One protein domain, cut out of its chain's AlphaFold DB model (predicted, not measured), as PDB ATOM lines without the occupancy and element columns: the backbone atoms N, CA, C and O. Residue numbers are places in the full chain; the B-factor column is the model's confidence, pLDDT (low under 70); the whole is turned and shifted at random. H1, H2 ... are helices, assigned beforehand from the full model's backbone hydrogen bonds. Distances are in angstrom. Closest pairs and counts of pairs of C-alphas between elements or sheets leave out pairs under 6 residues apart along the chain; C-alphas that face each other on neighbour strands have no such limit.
ATOM      1  N   PHE A 170     257.055 280.035 384.606       80.19
ATOM      2  CA  PHE A 170     258.274 280.457 385.295       80.19
ATOM      3  C   PHE A 170     258.119 281.833 385.959       80.19
ATOM      4  O   PHE A 170     258.374 281.980 387.156       80.19
ATOM      5  N   TRP A 171     257.652 282.847 385.223       80.31
ATOM      6  CA  TRP A 171     257.520 284.202 385.767       80.31
ATOM      7  C   TRP A 171     256.461 284.309 386.867       80.31
ATOM      8  O   TRP A 171     256.672 285.030 387.846       80.31
ATOM      9  N   HIS A 172     255.345 283.583 386.762       79.44
ATOM     10  CA  HIS A 172     254.359 283.510 387.843       79.44
ATOM     11  C   HIS A 172     254.933 282.844 389.096       79.44
ATOM     12  O   HIS A 172     254.688 283.319 390.208       79.44
ATOM     13  N   LEU A 173     255.723 281.777 388.944       75.50
ATOM     14  CA  LEU A 173     256.416 281.153 390.066       75.50
ATOM     15  C   LEU A 173     257.396 282.113 390.726       75.50
ATOM     16  O   LEU A 173     257.357 282.288 391.944       75.50
ATOM     17  N   ALA A 174     258.283 282.698 389.925       74.50
ATOM     18  CA  ALA A 174     259.357 283.540 390.410       74.50
ATOM     19  C   ALA A 174     258.782 284.714 391.209       74.50
ATOM     20  O   ALA A 174     259.245 284.993 392.314       74.50
ATOM     21  N   LYS A 175     257.682 285.309 390.727       75.19
ATOM     22  CA  LYS A 175     256.890 286.303 391.461       75.19
ATOM     23  C   LYS A 175     256.320 285.755 392.772       75.19
ATOM     24  O   LYS A 175     256.485 286.380 393.810       75.19
ATOM     25  N   ASN A 176     255.700 284.579 392.776       73.19
ATOM     26  CA  ASN A 176     255.127 284.008 394.000       73.19
ATOM     27  C   ASN A 176     256.181 283.662 395.071       73.19
ATOM     28  O   ASN A 176     255.926 283.861 396.257       73.19
ATOM     29  N   ILE A 177     257.356 283.158 394.677       71.81
ATOM     30  CA  ILE A 177     258.449 282.816 395.606       71.81
ATOM     31  C   ILE A 177     259.119 284.082 396.147       71.81
ATOM     32  O   ILE A 177     259.350 284.193 397.349       71.81
ATOM     33  N   SER A 178     259.418 285.039 395.268       68.94
ATOM     34  CA  SER A 178     260.118 286.279 395.623       68.94
ATOM     35  C   SER A 178     259.217 287.344 396.252       68.94
ATOM     36  O   SER A 178     259.682 288.455 396.504       68.94
ATOM     37  N   ASN A 179     257.935 287.035 396.479       69.62
ATOM     38  CA  ASN A 179     256.924 288.008 396.886       69.62
ATOM     39  C   ASN A 179     256.899 289.224 395.937       69.62
ATOM     40  O   ASN A 179     257.067 290.359 396.361       69.62
ATOM     41  N   ASN A 180     256.740 288.972 394.637       69.94
ATOM     42  CA  ASN A 180     256.807 289.944 393.542       69.94
ATOM     43  C   ASN A 180     258.123 290.732 393.480       69.94
ATOM     44  O   ASN A 180     258.120 291.885 393.062       69.94
ATOM     45  N   PHE A 181     259.240 290.131 393.899       64.69
ATOM     46  CA  PHE A 181     260.544 290.796 393.967       64.69
ATOM     47  C   PHE A 181     260.503 292.120 394.750       64.69
ATOM     48  O   PHE A 181     261.302 293.019 394.507       64.69
ATOM     49  N   THR A 182     259.588 292.254 395.721       57.75
ATOM     50  CA  THR A 182     259.433 293.492 396.507       57.75
ATOM     51  C   THR A 182     260.633 293.769 397.413       57.75
ATOM     52  O   THR A 182     260.725 294.840 398.004       57.75
ATOM     53  N   SER A 183     261.542 292.801 397.551       56.28
ATOM     54  CA  SER A 183     262.839 292.981 398.192       56.28
ATOM     55  C   SER A 183     263.889 293.242 397.116       56.28
ATOM     56  O   SER A 183     264.271 292.334 396.374       56.28
ATOM     57  N   SER A 184     264.353 294.489 397.013       51.75
ATOM     58  CA  SER A 184     265.391 294.889 396.064       51.75
ATOM     59  C   SER A 184     266.769 294.395 396.527       51.75
ATOM     60  O   SER A 184     267.585 295.171 397.023       51.75
ATOM     61  N   PHE A 185     267.054 293.103 396.377       61.41
ATOM     62  CA  PHE A 185     268.398 292.562 396.598       61.41
ATOM     63  C   PHE A 185     269.251 292.734 395.339       61.41
ATOM     64  O   PHE A 185     269.632 291.779 394.673       61.41
ATOM     65  N   PHE A 186     269.547 293.987 395.000       66.75
ATOM     66  CA  PHE A 186     270.686 294.266 394.132       66.75
ATOM     67  C   PHE A 186     271.948 294.216 394.998       66.75
ATOM     68  O   PHE A 186     271.983 294.943 396.000       66.75
ATOM     69  N   PRO A 187     272.978 293.426 394.649       70.06
ATOM     70  CA  PRO A 187     274.237 293.441 395.388       70.06
ATOM     71  C   PRO A 187     274.819 294.868 395.438       70.06
ATOM     72  O   PRO A 187     274.501 295.695 394.571       70.06
ATOM     73  N   PRO A 188     275.601 295.215 396.476       76.81
ATOM     74  CA  PRO A 188     276.320 296.481 396.505       76.81
ATOM     75  C   PRO A 188     277.232 296.572 395.279       76.81
ATOM     76  O   PRO A 188     277.928 295.609 394.958       76.81
ATOM     77  N   LEU A 189     277.190 297.703 394.576       83.94
ATOM     78  CA  LEU A 189     278.095 297.960 393.458       83.94
ATOM     79  C   LEU A 189     279.198 298.894 393.933       83.94
ATOM     80  O   LEU A 189     278.930 299.824 394.694       83.94
ATOM     81  N   PHE A 190     280.418 298.649 393.479       87.25
ATOM     82  CA  PHE A 190     281.572 299.456 393.844       87.25
ATOM     83  C   PHE A 190     281.843 300.480 392.751       87.25
ATOM     84  O   PHE A 190     281.912 300.144 391.568       87.25
ATOM     85  N   HIS A 191     281.974 301.732 393.158       84.75
ATOM     86  CA  HIS A 191     282.485 302.787 392.308       84.75
ATOM     87  C   HIS A 191     284.013 302.642 392.165       84.75
ATOM     88  O   HIS A 191     284.670 302.118 393.070       84.75
ATOM     89  N   PRO A 192     284.609 303.140 391.066       82.75
ATOM     90  CA  PRO A 192     286.064 303.161 390.895       82.75
ATOM     91  C   PRO A 192     286.808 303.958 391.979       82.75
ATOM     92  O   PRO A 192     287.977 303.698 392.235       82.75
ATOM     93  N   ASP A 193     286.131 304.908 392.628       85.75
ATOM     94  CA  ASP A 193     286.654 305.721 393.735       85.75
ATOM     95  C   ASP A 193     286.652 304.990 395.097       85.75
ATOM     96  O   ASP A 193     287.021 305.569 396.117       85.75
ATOM     97  N   GLY A 194     286.230 303.718 395.125       86.00
ATOM     98  CA  GLY A 194     286.136 302.893 396.331       86.00
ATOM     99  C   GLY A 194     284.836 303.064 397.122       86.00
ATOM    100  O   GLY A 194     284.616 302.347 398.100       86.00
ATOM    101  N   THR A 195     283.940 303.966 396.715       88.50
ATOM    102  CA  THR A 195     282.636 304.131 397.368       88.50
ATOM    103  C   THR A 195     281.654 303.034 396.946       88.50
ATOM    104  O   THR A 195     281.790 302.395 395.901       88.50
ATOM    105  N   THR A 196     280.645 302.758 397.777       91.06
ATOM    106  CA  THR A 196     279.661 301.693 397.518       91.06
ATOM    107  C   THR A 196     278.291 302.283 397.187       91.06
ATOM    108  O   THR A 196     277.690 302.982 398.002       91.06
ATOM    109  N   ALA A 197     277.749 301.953 396.016       86.62
ATOM    110  CA  ALA A 197     276.388 302.286 395.619       86.62
ATOM    111  C   ALA A 197     275.389 301.374 396.350       86.62
ATOM    112  O   ALA A 197     275.250 300.189 396.030       86.62
ATOM    113  N   ILE A 198     274.664 301.931 397.322       83.25
ATOM    114  CA  ILE A 198     273.742 301.174 398.187       83.25
ATOM    115  C   ILE A 198     272.283 301.310 397.724       83.25
ATOM    116  O   ILE A 198     271.521 300.344 397.802       83.25
ATOM    117  N   SER A 199     271.897 302.474 397.187       82.44
ATOM    118  CA  SER A 199     270.529 302.749 396.734       82.44
ATOM    119  C   SER A 199     270.288 302.287 395.293       82.44
ATOM    120  O   SER A 199     271.217 302.140 394.500       82.44
ATOM    121  N   SER A 200     269.026 302.055 394.926       80.94
ATOM    122  CA  SER A 200     268.650 301.707 393.547       80.94
ATOM    123  C   SER A 200     269.049 302.802 392.550       80.94
ATOM    124  O   SER A 200     269.552 302.496 391.473       80.94
ATOM    125  N   VAL A 201     268.895 304.072 392.935       84.69
ATOM    126  CA  VAL A 201     269.247 305.236 392.110       84.69
ATOM    127  C   VAL A 201     270.756 305.328 391.890       84.69
ATOM    128  O   VAL A 201     271.195 305.491 390.753       84.69
ATOM    129  N   SER A 202     271.566 305.179 392.948       85.12
ATOM    130  CA  SER A 202     273.028 305.226 392.810       85.12
ATOM    131  C   SER A 202     273.541 304.083 391.933       85.12
ATOM    132  O   SER A 202     274.412 304.295 391.095       85.12
ATOM    133  N   LYS A 203     272.948 302.887 392.064       87.44
ATOM    134  CA  LYS A 203     273.286 301.721 391.235       87.44
ATOM    135  C   LYS A 203     272.915 301.926 389.766       87.44
ATOM    136  O   LYS A 203     273.737 301.658 388.898       87.44
ATOM    137  N   ALA A 204     271.717 302.439 389.479       88.56
ATOM    138  CA  ALA A 204     271.290 302.737 388.110       88.56
ATOM    139  C   ALA A 204     272.204 303.778 387.442       88.56
ATOM    140  O   ALA A 204     272.591 303.620 386.285       88.56
ATOM    141  N   LYS A 205     272.600 304.813 388.193       89.56
ATOM    142  CA  LYS A 205     273.514 305.850 387.705       89.56
ATOM    143  C   LYS A 205     274.903 305.288 387.403       89.56
ATOM    144  O   LYS A 205     275.446 305.586 386.343       89.56
ATOM    145  N   LEU A 206     275.431 304.433 388.282       90.44
ATOM    146  CA  LEU A 206     276.703 303.747 388.061       90.44
ATOM    147  C   LEU A 206     276.659 302.873 386.801       90.44
ATOM    148  O   LEU A 206     277.533 303.006 385.955       90.44
ATOM    149  N   TYR A 207     275.608 302.067 386.608       87.94
ATOM    150  CA  TYR A 207     275.441 301.291 385.372       87.94
ATOM    151  C   TYR A 207     275.417 302.169 384.125       87.94
ATOM    152  O   TYR A 207     276.091 301.850 383.151       87.94
ATOM    153  N   SER A 208     274.671 303.277 384.150       88.25
ATOM    154  CA  SER A 208     274.613 304.207 383.020       88.25
ATOM    155  C   SER A 208     275.986 304.800 382.699       88.25
ATOM    156  O   SER A 208     276.331 304.918 381.527       88.25
ATOM    157  N   GLN A 209     276.766 305.160 383.721       88.62
ATOM    158  CA  GLN A 209     278.119 305.692 383.557       88.62
ATOM    159  C   GLN A 209     279.076 304.634 383.002       88.62
ATOM    160  O   GLN A 209     279.791 304.899 382.041       88.62
ATOM    161  N   THR A 210     279.060 303.423 383.566       88.56
ATOM    162  CA  THR A 210     279.871 302.297 383.091       88.56
ATOM    163  C   THR A 210     279.516 301.926 381.654       88.56
ATOM    164  O   THR A 210     280.408 301.732 380.836       88.56
ATOM    165  N   PHE A 211     278.225 301.880 381.322       86.94
ATOM    166  CA  PHE A 211     277.767 301.610 379.965       86.94
ATOM    167  C   PHE A 211     278.245 302.686 378.990       86.94
ATOM    168  O   PHE A 211     278.837 302.341 377.978       86.94
ATOM    169  N   ALA A 212     278.068 303.972 379.309       85.94
ATOM    170  CA  ALA A 212     278.548 305.066 378.462       85.94
ATOM    171  C   ALA A 212     280.074 305.029 378.263       85.94
ATOM    172  O   ALA A 212     280.559 305.330 377.179       85.94
TER     173      ALA A 212
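AT A GLANCE: This is residues 170 to 212 of the 239 residues of an uncharacterized protein of Portunus trituberculatus (UniProt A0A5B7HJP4). Two separate helices, H1 then H2, are joined by a long loop that makes the length and folds back on itself before H2; residues 173 to 179, of which 173 to 177 belong to H1, stick out free. The printed part has 43 residues, 21 of them, under half, in the two named helices, with no named strand: all helix. It is only just loose, close to extended, with a radius of gyration of the C-alphas of 13.6 A and spans of 39 by 19 by 13 A.

HOW THE PARTS SIT: Start at H1, residues 170 to 177, and go on to H2, residues 200 to 212: the two are apart. Between them, residues 189 to 190 form a short antiparallel pairing with residues 196 to 197. In H1 and H2 every O i to N i+4 pair is within hydrogen-bond range.

IN THESE COORDINATES: Find C-alpha 170 at (258.274, 280.457, 385.295); from there H1 runs 10.6 A to Ile 177. H2 runs 18.4 A from Ser 200 to C-alpha 212 at (278.548, 305.066, 378.462).

THE WHOLE: The C-alphas farthest apart, of His 172 and Asp 193, are 39.6 A apart. The printed part has no cut, and the link of 22 residues is long. Look for low pLDDT, under 70, at residues 178 to 186.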